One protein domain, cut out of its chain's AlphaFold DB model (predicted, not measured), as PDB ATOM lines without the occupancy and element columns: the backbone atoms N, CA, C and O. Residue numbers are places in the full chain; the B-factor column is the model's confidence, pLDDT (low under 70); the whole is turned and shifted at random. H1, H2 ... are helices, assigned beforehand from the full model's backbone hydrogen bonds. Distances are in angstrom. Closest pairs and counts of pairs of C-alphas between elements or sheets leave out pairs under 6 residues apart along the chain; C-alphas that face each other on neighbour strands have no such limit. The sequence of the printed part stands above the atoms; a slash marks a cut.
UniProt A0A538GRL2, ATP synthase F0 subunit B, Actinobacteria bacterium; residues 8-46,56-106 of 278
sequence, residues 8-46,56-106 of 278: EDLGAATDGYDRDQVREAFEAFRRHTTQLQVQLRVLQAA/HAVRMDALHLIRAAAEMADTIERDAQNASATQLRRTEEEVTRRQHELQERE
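What this domain is: This is residues 8 to 46 and 56 to 106 of the 278 residues of the protein "ATP synthase F0 subunit B" of Actinobacteria bacterium (UniProt A0A538GRL2). What shape is this? After a looped lead-in, residues 8 to 18, H1 and the much longer H2 make a narrow, loose V, and residues 84 to 106 of H2 stick out as an arm. What builds it? The 90 printed residues hold two named helices, H1 then H2, and no named strand: all helix. How compact is it? It is an extended rod of 82 by 21 by 20 A, with a radius of gyration of the C-alphas of 22.4 A.

How they stand to each other: How do the helices stand? H1, residues 19 to 46, and H2, residues 56 to 106, are close but not clearly touching; their closest C-alphas, of Leu 40 and Val 58, are 7.5 A apart. They run opposite ways at a shallow tilt of 25 degrees. Are their backbones complete? Every O i to N i+4 pair in H1 and H2 is within hydrogen-bond range.

Where its parts are: Where is H1? It runs 40.3 A from C-alpha 19 at (198.009, 215.430, 161.034). Where is H2? It runs 74.0 A to C-alpha 106 at (213.782, 239.821, 196.362).

The domain as a whole: What is cut? Residues 47 to 55, the link across the cut, are not printed; C-alphas 46 and 56 are 15.0 A apart. Where is confidence low? The pLDDT is under 70 at residues 8 to 12, 14 to 15, 40 and 43 to 46.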
ATOM      1  N   GLU A   8     185.320 209.311 162.940       68.81
ATOM      2  CA  GLU A   8     185.692 208.119 163.717       68.81
ATOM      3  C   GLU A   8     186.892 207.359 163.129       68.81
ATOM      4  O   GLU A   8     187.569 206.636 163.857       68.81
ATOM      5  N   ASP A   9     187.171 207.537 161.833       66.00
ATOM      6  CA  ASP A   9     188.280 206.887 161.127       66.00
ATOM      7  C   ASP A   9     189.608 207.655 161.301       66.00
ATOM      8  O   ASP A   9     190.655 207.188 160.853       66.00
ATOM      9  N   LEU A  10     189.580 208.834 161.941       64.56
ATOM     10  CA  LEU A  10     190.763 209.642 162.227       64.56
ATOM     11  C   LEU A  10     191.409 209.187 163.540       64.56
ATOM     12  O   LEU A  10     190.856 209.357 164.627       64.56
ATOM     13  N   GLY A  11     192.614 208.635 163.444       62.56
ATOM     14  CA  GLY A  11     193.431 208.228 164.579       62.56
ATOM     15  C   GLY A  11     193.777 209.398 165.502       62.56
ATOM     16  O   GLY A  11     194.151 210.485 165.054       62.56
ATOM     17  N   ALA A  12     193.666 209.157 166.809       64.56
ATOM     18  CA  ALA A  12     194.033 210.111 167.850       64.56
ATOM     19  C   ALA A  12     195.517 209.969 168.243       64.56
ATOM     20  O   ALA A  12     196.023 208.862 168.429       64.56
ATOM     21  N   ALA A  13     196.191 211.103 168.405       70.19
ATOM     22  CA  ALA A  13     197.556 211.271 168.890       70.19
ATOM     23  C   ALA A  13     197.571 212.091 170.198       70.19
ATOM     24  O   ALA A  13     196.567 212.676 170.606       70.19
ATOM     25  N   THR A  14     198.723 212.139 170.873       56.50
ATOM     26  CA  THR A  14     198.883 212.741 172.214       56.50
ATOM     27  C   THR A  14     198.529 214.236 172.281       56.50
ATOM     28  O   THR A  14     198.138 214.705 173.342       56.50
ATOM     29  N   ASP A  15     198.609 214.951 171.152       65.06
ATOM     30  CA  ASP A  15     198.308 216.390 171.007       65.06
ATOM     31  C   ASP A  15     197.135 216.664 170.028       65.06
ATOM     32  O   ASP A  15     197.065 217.735 169.426       65.06
ATOM     33  N   GLY A  16     196.230 215.698 169.811       73.31
ATOM     34  CA  GLY A  16     195.059 215.854 168.925       73.31
ATOM     35  C   GLY A  16     194.973 214.780 167.838       73.31
ATOM     36  O   GLY A  16     195.498 213.688 168.008       73.31
ATOM     37  N   TYR A  17     194.309 215.040 166.709       70.50
ATOM     38  CA  TYR A  17     194.239 214.072 165.601       70.50
ATOM     39  C   TYR A  17     195.560 213.975 164.823       70.50
ATOM     40  O   TYR A  17     196.289 214.960 164.677       70.50
ATOM     41  N   ASP A  18     195.858 212.791 164.283       76.12
ATOM     42  CA  ASP A  18     197.027 212.574 163.428       76.12
ATOM     43  C   ASP A  18     196.972 213.493 162.194       76.12
ATOM     44  O   ASP A  18     196.071 213.402 161.355       76.12
ATOM     45  N   ARG A  19     197.951 214.402 162.085       75.06
ATOM     46  CA  ARG A  19     198.009 215.430 161.034       75.06
ATOM     47  C   ARG A  19     198.012 214.836 159.633       75.06
ATOM     48  O   ARG A  19     197.461 215.460 158.723       75.06
ATOM     49  N   ASP A  20     198.621 213.669 159.454       75.25
ATOM     50  CA  ASP A  20     198.689 213.024 158.148       75.25
ATOM     51  C   ASP A  20     197.347 212.370 157.789       75.25
ATOM     52  O   ASP A  20     196.880 212.523 156.659       75.25
ATOM     53  N   GLN A  21     196.645 211.788 158.763       71.31
ATOM     54  CA  GLN A  21     195.302 211.224 158.559       71.31
ATOM     55  C   GLN A  21     194.243 212.305 158.341       71.31
ATOM     56  O   GLN A  21     193.375 212.171 157.480       71.31
ATOM     57  N   VAL A  22     194.340 213.426 159.062       77.75
ATOM     58  CA  VAL A  22     193.483 214.596 158.832       77.75
ATOM     59  C   VAL A  22     193.699 215.127 157.417       77.75
ATOM     60  O   VAL A  22     192.730 215.371 156.695       77.75
ATOM     61  N   ARG A  23     194.957 215.259 156.973       78.75
ATOM     62  CA  ARG A  23     195.280 215.674 155.600       78.75
ATOM     63  C   ARG A  23     194.694 214.708 154.569       78.75
ATOM     64  O   ARG A  23     194.096 215.170 153.597       78.75
ATOM     65  N   GLU A  24     194.813 213.403 154.788       77.50
ATOM     66  CA  GLU A  24     194.262 212.376 153.901       77.50
ATOM     67  C   GLU A  24     192.726 212.428 153.829       77.50
ATOM     68  O   GLU A  24     192.159 212.405 152.733       77.50
ATOM     69  N   ALA A  25     192.043 212.610 154.961       78.06
ATOM     70  CA  ALA A  25     190.591 212.774 155.000       78.06
ATOM     71  C   ALA A  25     190.129 214.057 154.285       78.06
ATOM     72  O   ALA A  25     189.160 214.024 153.520       78.06
ATOM     73  N   PHE A  26     190.850 215.172 154.449       78.19
ATOM     74  CA  PHE A  26     190.590 216.408 153.704       78.19
ATOM     75  C   PHE A  26     190.818 216.240 152.197       78.19
ATOM     76  O   PHE A  26     190.058 216.780 151.389       78.19
ATOM     77  N   GLU A  27     191.846 215.497 151.786       80.75
ATOM     78  CA  GLU A  27     192.078 215.189 150.375       80.75
ATOM     79  C   GLU A  27     190.987 214.287 149.795       80.75
ATOM     80  O   GLU A  27     190.497 214.557 148.696       80.75
ATOM     81  N   ALA A  28     190.558 213.260 150.528       78.00
ATOM     82  CA  ALA A  28     189.448 212.395 150.141       78.00
ATOM     83  C   ALA A  28     188.138 213.190 150.007       78.00
ATOM     84  O   ALA A  28     187.425 213.052 149.010       78.00
ATOM     85  N   PHE A  29     187.870 214.108 150.939       77.81
ATOM     86  CA  PHE A  29     186.742 215.035 150.870       77.81
ATOM     87  C   PHE A  29     186.827 215.977 149.658       77.81
ATOM     88  O   PHE A  29     185.837 216.176 148.948       77.81
ATOM     89  N   ARG A  30     188.012 216.526 149.355       81.56
ATOM     90  CA  ARG A  30     188.231 217.357 148.158       81.56
ATOM     91  C   ARG A  30     187.991 216.573 146.871       81.56
ATOM     92  O   ARG A  30     187.314 217.090 145.984       81.56
ATOM     93  N   ARG A  31     188.489 215.334 146.777       81.06
ATOM     94  CA  ARG A  31     188.244 214.432 145.633       81.06
ATOM     95  C   ARG A  31     186.754 214.116 145.481       81.06
ATOM     96  O   ARG A  31     186.239 214.110 144.367       81.06
ATOM     97  N   HIS A  32     186.043 213.918 146.587       76.44
ATOM     98  CA  HIS A  32     184.598 213.707 146.565       76.44
ATOM     99  C   HIS A  32     183.837 214.968 146.115       76.44
ATOM    100  O   HIS A  32     182.920 214.894 145.300       76.44
ATOM    101  N   THR A  33     184.255 216.149 146.578       76.69
ATOM    102  CA  THR A  33     183.657 217.437 146.191       76.69
ATOM    103  C   THR A  33     183.849 217.723 144.701       76.69
ATOM    104  O   THR A  33     182.908 218.138 144.024       76.69
ATOM    105  N   THR A  34     185.039 217.463 144.151       81.12
ATOM    106  CA  THR A  34     185.287 217.620 142.710       81.12
ATOM    107  C   THR A  34     184.506 216.595 141.890       81.12
ATOM    108  O   THR A  34     183.950 216.948 140.850       81.12
ATOM    109  N   GLN A  35     184.372 215.355 142.371       77.69
ATOM    110  CA  GLN A  35     183.523 214.343 141.740       77.69
ATOM    111  C   GLN A  35     182.046 214.771 141.706       77.69
ATOM    112  O   GLN A  35     181.402 214.647 140.662       77.69
ATOM    113  N   LEU A  36     181.534 215.349 142.796       75.12
ATOM    114  CA  LEU A  36     180.177 215.897 142.867       75.12
ATOM    115  C   LEU A  36     179.984 217.074 141.896       75.12
ATOM    116  O   LEU A  36     178.979 217.133 141.192       75.12
ATOM    117  N   GLN A  37     180.958 217.986 141.794       79.88
ATOM    118  CA  GLN A  37     180.923 219.100 140.836       79.88
ATOM    119  C   GLN A  37     180.904 218.621 139.378       79.88
ATOM    120  O   GLN A  37     180.177 219.176 138.552       79.88
ATOM    121  N   VAL A  38     181.676 217.582 139.050       79.62
ATOM    122  CA  VAL A  38     181.669 216.975 137.712       79.62
ATOM    123  C   VAL A  38     180.316 216.320 137.429       79.62
ATOM    124  O   VAL A  38     179.748 216.553 136.365       79.62
ATOM    125  N   GLN A  39     179.757 215.571 138.383       71.44
ATOM    126  CA  GLN A  39     178.428 214.964 138.244       71.44
ATOM    127  C   GLN A  39     177.322 216.015 138.092       71.44
ATOM    128  O   GLN A  39     176.456 215.865 137.232       71.44
ATOM    129  N   LEU A  40     177.386 217.115 138.847       67.94
ATOM    130  CA  LEU A  40     176.490 218.267 138.707       67.94
ATOM    131  C   LEU A  40     176.581 218.903 137.320       67.94
ATOM    132  O   LEU A  40     175.551 219.194 136.716       67.94
ATOM    133  N   ARG A  41     177.795 219.084 136.788       75.75
ATOM    134  CA  ARG A  41     178.009 219.655 135.452       75.75
ATOM    135  C   ARG A  41     177.504 218.722 134.345       75.75
ATOM    136  O   ARG A  41     176.918 219.196 133.377       75.75
ATOM    137  N   VAL A  42     177.678 217.407 134.500       72.50
ATOM    138  CA  VAL A  42     177.141 216.391 133.574       72.50
ATOM    139  C   VAL A  42     175.610 216.337 133.636       72.50
ATOM    140  O   VAL A  42     174.966 216.280 132.594       72.50
ATOM    141  N   LEU A  43     175.010 216.426 134.827       60.47
ATOM    142  CA  LEU A  43     173.553 216.491 134.993       60.47
ATOM    143  C   LEU A  43     172.957 217.796 134.449       60.47
ATOM    144  O   LEU A  43     171.898 217.760 133.831       60.47
ATOM    145  N   GLN A  44     173.641 218.933 134.610       65.38
ATOM    146  CA  GLN A  44     173.258 220.197 133.969       65.38
ATOM    147  C   GLN A  44     173.346 220.114 132.440       65.38
ATOM    148  O   GLN A  44     172.481 220.654 131.760       65.38
ATOM    149  N   ALA A  45     174.340 219.404 131.896       62.34
ATOM    150  CA  ALA A  45     174.462 219.171 130.456       62.34
ATOM    151  C   ALA A  45     173.421 218.170 129.906       62.34
ATOM    152  O   ALA A  45     173.053 218.256 128.739       62.34
ATOM    153  N   ALA A  46     172.920 217.246 130.736       56.00
ATOM    154  CA  ALA A  46     171.863 216.289 130.383       56.00
ATOM    155  C   ALA A  46     170.430 216.816 130.635       56.00
ATOM    156  O   ALA A  46     169.454 216.195 130.217       56.00
ATOM    157  N   HIS A  56     167.358 215.117 143.120       74.62
ATOM    158  CA  HIS A  56     167.102 214.967 144.554       74.62
ATOM    159  C   HIS A  56     168.306 214.337 145.266       74.62
ATOM    160  O   HIS A  56     168.738 214.878 146.277       74.62
ATOM    161  N   ALA A  57     168.912 213.289 144.694       73.19
ATOM    162  CA  ALA A  57     170.104 212.641 145.252       73.19
ATOM    163  C   ALA A  57     171.269 213.625 145.428       73.19
ATOM    164  O   ALA A  57     171.827 213.736 146.510       73.19
ATOM    165  N   VAL A  58     171.551 214.442 144.411       75.75
ATOM    166  CA  VAL A  58     172.653 215.412 144.483       75.75
ATOM    167  C   VAL A  58     172.384 216.551 145.475       75.75
ATOM    168  O   VAL A  58     173.297 217.013 146.154       75.75
ATOM    169  N   ARG A  59     171.128 217.004 145.599       80.81
ATOM    170  CA  ARG A  59     170.747 217.971 146.643       80.81
ATOM    171  C   ARG A  59     170.883 217.365 148.037       80.81
ATOM    172  O   ARG A  59     171.376 218.039 148.933       80.81
ATOM    173  N   MET A  60     170.490 216.104 148.205       82.81
ATOM    174  CA  MET A  60     170.687 215.380 149.457       82.81
ATOM    175  C   MET A  60     172.177 215.224 149.772       82.81
ATOM    176  O   MET A  60     172.572 215.524 150.891       82.81
ATOM    177  N   ASP A  61     173.024 214.860 148.810       79.69
ATOM    178  CA  ASP A  61     174.477 214.750 149.004       79.69
ATOM    179  C   ASP A  61     175.120 216.098 149.371       79.69
ATOM    180  O   ASP A  61     175.959 216.161 150.268       79.69
ATOM    181  N   ALA A  62     174.687 217.198 148.745       82.06
ATOM    182  CA  ALA A  62     175.142 218.542 149.102       82.06
ATOM    183  C   ALA A  62     174.733 218.937 150.532       82.06
ATOM    184  O   ALA A  62     175.531 219.530 151.255       82.06
ATOM    185  N   LEU A  63     173.522 218.578 150.971       87.06
ATOM    186  CA  LEU A  63     173.082 218.811 152.350       87.06
ATOM    187  C   LEU A  63     173.861 217.953 153.359       87.06
ATOM    188  O   LEU A  63     174.214 218.459 154.423       87.06
ATOM    189  N   HIS A  64     174.181 216.697 153.027       87.12
ATOM    190  CA  HIS A  64     175.052 215.860 153.859       87.12
ATOM    191  C   HIS A  64     176.465 216.436 153.951       87.12
ATOM    192  O   HIS A  64     177.044 216.440 155.030       87.12
ATOM    193  N   LEU A  65     176.999 216.976 152.853       87.19
ATOM    194  CA  LEU A  65     178.305 217.631 152.835       87.19
ATOM    195  C   LEU A  65     178.323 218.895 153.699       87.19
ATOM    196  O   LEU A  65     179.266 219.094 154.458       87.19
ATOM    197  N   ILE A  66     177.286 219.732 153.617       88.00
ATOM    198  CA  ILE A  66     177.163 220.930 154.461       88.00
ATOM    199  C   ILE A  66     177.043 220.536 155.935       88.00
ATOM    200  O   ILE A  66     177.702 221.144 156.774       88.00
ATOM    201  N   ARG A  67     176.256 219.500 156.258       89.75
ATOM    202  CA  ARG A  67     176.158 218.976 157.626       89.75
ATOM    203  C   ARG A  67     177.508 218.451 158.122       89.75
ATOM    204  O   ARG A  67     177.931 218.849 159.198       89.75
ATOM    205  N   ALA A  68     178.204 217.641 157.327       88.44
ATOM    206  CA  ALA A  68     179.522 217.117 157.678       88.44
ATOM    207  C   ALA A  68     180.563 218.238 157.855       88.44
ATOM    208  O   ALA A  68     181.385 218.182 158.763       88.44
ATOM    209  N   ALA A  69     180.510 219.285 157.026       87.12
ATOM    210  CA  ALA A  69     181.377 220.452 157.162       87.12
ATOM    211  C   ALA A  69     181.064 221.275 158.425       87.12
ATOM    212  O   ALA A  69     181.988 221.764 159.066       87.12
ATOM    213  N   ALA A  70     179.786 221.410 158.796       92.50
ATOM    214  CA  ALA A  70     179.382 222.075 160.035       92.50
ATOM    215  C   ALA A  70     179.835 221.283 161.273       92.50
ATOM    216  O   ALA A  70     180.444 221.850 162.171       92.50
ATOM    217  N   GLU A  71     179.638 219.962 161.275       92.94
ATOM    218  CA  GLU A  71     180.124 219.077 162.341       92.94
ATOM    219  C   GLU A  71     181.655 219.125 162.463       92.94
ATOM    220  O   GLU A  71     182.189 219.153 163.569       92.94
ATOM    221  N   MET A  72     182.372 219.200 161.336       88.88
ATOM    222  CA  MET A  72     183.828 219.365 161.321       88.88
ATOM    223  C   MET A  72     184.283 220.734 161.851       88.88
ATOM    224  O   MET A  72     185.323 220.831 162.497       88.88
ATOM    225  N   ALA A  73     183.536 221.805 161.580       93.12
ATOM    226  CA  ALA A  73     183.844 223.121 162.131       93.12
ATOM    227  C   ALA A  73     183.675 223.133 163.659       93.12
ATOM    228  O   ALA A  73     184.567 223.609 164.361       93.12
ATOM    229  N   ASP A  74     182.599 222.523 164.167       94.81
ATOM    230  CA  ASP A  74     182.343 222.403 165.606       94.81
ATOM    231  C   ASP A  74     183.434 221.586 166.324       94.81
ATOM    232  O   ASP A  74     183.809 221.902 167.457       94.81
ATOM    233  N   THR A  75     183.969 220.530 165.696       93.19
ATOM    234  CA  THR A  75     185.064 219.744 166.290       93.19
ATOM    235  C   THR A  75     186.379 220.514 166.314       93.19
ATOM    236  O   THR A  75     187.059 220.490 167.338       93.19
ATOM    237  N   ILE A  76     186.716 221.237 165.239       93.50
ATOM    238  CA  ILE A  76     187.907 222.100 165.192       93.50
ATOM    239  C   ILE A  76     187.806 223.210 166.241       93.50
ATOM    240  O   ILE A  76     188.788 223.495 166.922       93.50
ATOM    241  N   GLU A  77     186.633 223.822 166.403       94.81
ATOM    242  CA  GLU A  77     186.425 224.856 167.414       94.81
ATOM    243  C   GLU A  77     186.630 224.303 168.829       94.81
ATOM    244  O   GLU A  77     187.371 224.892 169.617       94.81
ATOM    245  N   ARG A  78     186.038 223.144 169.147       95.19
ATOM    246  CA  ARG A  78     186.221 222.502 170.458       95.19
ATOM    247  C   ARG A  78     187.671 222.108 170.716       95.19
ATOM    248  O   ARG A  78     188.154 222.293 171.829       95.19
ATOM    249  N   ASP A  79     188.369 221.585 169.713       93.88
ATOM    250  CA  ASP A  79     189.782 221.221 169.836       93.88
ATOM    251  C   ASP A  79     190.660 222.459 170.068       93.88
ATOM    252  O   ASP A  79     191.454 222.494 171.006       93.88
ATOM    253  N   ALA A  80     190.434 223.536 169.310       94.44
ATOM    254  CA  ALA A  80     191.129 224.806 169.504       94.44
ATOM    255  C   ALA A  80     190.855 225.421 170.892       94.44
ATOM    256  O   ALA A  80     191.772 225.935 171.542       94.44
ATOM    257  N   GLN A  81     189.614 225.342 171.386       96.06
ATOM    258  CA  GLN A  81     189.256 225.775 172.741       96.06
ATOM    259  C   GLN A  81     189.956 224.922 173.812       96.06
ATOM    260  O   GLN A  81     190.513 225.468 174.765       96.06
ATOM    261  N   ASN A  82     190.014 223.599 173.641       95.69
ATOM    262  CA  ASN A  82     190.701 222.703 174.576       95.69
ATOM    263  C   ASN A  82     192.226 222.910 174.576       95.69
ATOM    264  O   ASN A  82     192.851 222.964 175.641       95.69
ATOM    265  N   ALA A  83     192.831 223.066 173.397       94.88
ATOM    266  CA  ALA A  83     194.258 223.321 173.245       94.88
ATOM    267  C   ALA A  83     194.655 224.678 173.848       94.88
ATOM    268  O   ALA A  83     195.626 224.756 174.602       94.88
ATOM    269  N   SER A  84     193.876 225.734 173.589       94.44
ATOM    270  CA  SER A  84     194.121 227.064 174.168       94.44
ATOM    271  C   SER A  84     193.945 227.072 175.687       94.44
ATOM    272  O   SER A  84     194.809 227.598 176.383       94.44
ATOM    273  N   ALA A  85     192.912 226.417 176.225       96.25
ATOM    274  CA  ALA A  85     192.737 226.274 177.670       96.25
ATOM    275  C   ALA A  85     193.920 225.542 178.329       96.25
ATOM    276  O   ALA A  85     194.360 225.924 179.412       96.25
ATOM    277  N   THR A  86     194.468 224.518 177.672       96.31
ATOM    278  CA  THR A  86     195.633 223.772 178.177       96.31
ATOM    279  C   THR A  86     196.903 224.624 178.156       96.31
ATOM    280  O   THR A  86     197.659 224.630 179.127       96.31
ATOM    281  N   GLN A  87     197.127 225.383 177.080       95.50
ATOM    282  CA  GLN A  87     198.265 226.298 176.982       95.50
ATOM    283  C   GLN A  87     198.178 227.429 178.008       95.50
ATOM    284  O   GLN A  87     199.178 227.708 178.659       95.50
ATOM    285  N   LEU A  88     196.997 228.026 178.194       96.81
ATOM    286  CA  LEU A  88     196.779 229.077 179.192       96.81
ATOM    287  C   LEU A  88     197.026 228.572 180.613       96.81
ATOM    288  O   LEU A  88     197.750 229.212 181.362       96.81
ATOM    289  N   ARG A  89     196.524 227.385 180.966       96.56
ATOM    290  CA  ARG A  89     196.803 226.791 182.284       96.56
ATOM    291  C   ARG A  89     198.297 226.581 182.510       96.56
ATOM    292  O   ARG A  89     198.818 226.931 183.562       96.56
ATOM    293  N   ARG A  90     199.007 226.069 181.502       96.75
ATOM    294  CA  ARG A  90     200.459 225.873 181.588       96.75
ATOM    295  C   ARG A  90     201.207 227.196 181.759       96.75
ATOM    296  O   ARG A  90     202.134 227.271 182.561       96.75
ATOM    297  N   THR A  91     200.833 228.240 181.021       96.88
ATOM    298  CA  THR A  91     201.489 229.546 181.151       96.88
ATOM    299  C   THR A  91     201.152 230.224 182.476       96.88
ATOM    300  O   THR A  91     202.033 230.844 183.061       96.88
ATOM    301  N   GLU A  92     199.933 230.072 182.994       97.19
ATOM    302  CA  GLU A  92     199.538 230.543 184.327       97.19
ATOM    303  C   GLU A  92     200.364 229.867 185.432       97.19
ATOM    304  O   GLU A  92     200.896 230.544 186.315       97.19
ATOM    305  N   GLU A  93     200.557 228.550 185.359       97.50
ATOM    306  CA  GLU A  93     201.423 227.806 186.284       97.50
ATOM    307  C   GLU A  93     202.887 228.273 186.198       97.50
ATOM    308  O   GLU A  93     203.549 228.484 187.214       97.50
ATOM    309  N   GLU A  94     203.408 228.503 184.990       97.38
ATOM    310  CA  GLU A  94     204.766 229.026 184.811       97.38
ATOM    311  C   GLU A  94     204.916 230.466 185.333       97.38
ATOM    312  O   GLU A  94     205.941 230.799 185.933       97.38
ATOM    313  N   VAL A  95     203.910 231.324 185.137       98.19
ATOM    314  CA  VAL A  95     203.905 232.709 185.633       98.19
ATOM    315  C   VAL A  95     203.845 232.737 187.153       98.19
ATOM    316  O   VAL A  95     204.658 233.424 187.768       98.19
ATOM    317  N   THR A  96     202.942 231.972 187.767       98.06
ATOM    318  CA  THR A  96     202.828 231.890 189.231       98.06
ATOM    319  C   THR A  96     204.110 231.347 189.859       98.06
ATOM    320  O   THR A  96     204.615 231.921 190.823       98.06
ATOM    321  N   ARG A  97     204.717 230.317 189.255       98.25
ATOM    322  CA  ARG A  97     206.024 229.808 189.680       98.25
ATOM    323  C   ARG A  97     207.119 230.870 189.586       98.25
ATOM    324  O   ARG A  97     207.852 231.068 190.549       98.25
ATOM    325  N   ARG A  98     207.237 231.574 188.453       98.25
ATOM    326  CA  ARG A  98     208.254 232.629 188.280       98.25
ATOM    327  C   ARG A  98     208.044 233.806 189.225       98.25
ATOM    328  O   ARG A  98     209.024 234.371 189.693       98.25
ATOM    329  N   GLN A  99     206.796 234.178 189.500       97.81
ATOM    330  CA  GLN A  99     206.477 235.218 190.478       97.81
ATOM    331  C   GLN A  99     206.936 234.815 191.878       97.81
ATOM    332  O   GLN A  99     207.532 235.632 192.571       97.81
ATOM    333  N   HIS A 100     206.724 233.557 192.271       98.38
ATOM    334  CA  HIS A 100     207.196 233.063 193.560       98.38
ATOM    335  C   HIS A 100     208.729 233.053 193.653       98.38
ATOM    336  O   HIS A 100     209.285 233.611 194.591       98.38
ATOM    337  N   GLU A 101     209.419 232.521 192.636       98.44
ATOM    338  CA  GLU A 101     210.891 232.531 192.575       98.44
ATOM    339  C   GLU A 101     211.462 233.964 192.607       98.44
ATOM    340  O   GLU A 101     212.527 234.208 193.175       98.44
ATOM    341  N   LEU A 102     210.766 234.929 191.996       98.44
ATOM    342  CA  LEU A 102     211.150 236.339 192.028       98.44
ATOM    343  C   LEU A 102     210.977 236.934 193.431       98.44
ATOM    344  O   LEU A 102     211.908 237.568 193.919       98.44
ATOM    345  N   GLN A 103     209.854 236.670 194.102       98.38
ATOM    346  CA  GLN A 103     209.613 237.113 195.482       98.38
ATOM    347  C   GLN A 103     210.648 236.540 196.461       98.38
ATOM    348  O   GLN A 103     211.141 237.255 197.332       98.38
ATOM    349  N   GLU A 104     211.020 235.267 196.311       98.44
ATOM    350  CA  GLU A 104     212.065 234.644 197.130       98.44
ATOM    351  C   GLU A 104     213.424 235.322 196.927       98.44
ATOM    352  O   GLU A 104     214.120 235.622 197.900       98.44
ATOM    353  N   ARG A 105     213.784 235.620 195.672       98.38
ATOM    354  CA  ARG A 105     215.026 236.336 195.348       98.38
ATOM    355  C   ARG A 105     215.027 237.761 195.882       98.38
ATOM    356  O   ARG A 105     216.056 238.209 196.378       98.38
ATOM    357  N   GLU A 106     213.911 238.475 195.794       98.19
ATOM    358  CA  GLU A 106     213.782 239.821 196.362       98.19
ATOM    359  C   GLU A 106     213.967 239.796 197.881       98.19
ATOM    360  O   GLU A 106     214.788 240.548 198.410       98.19
TER     361      GLU A 106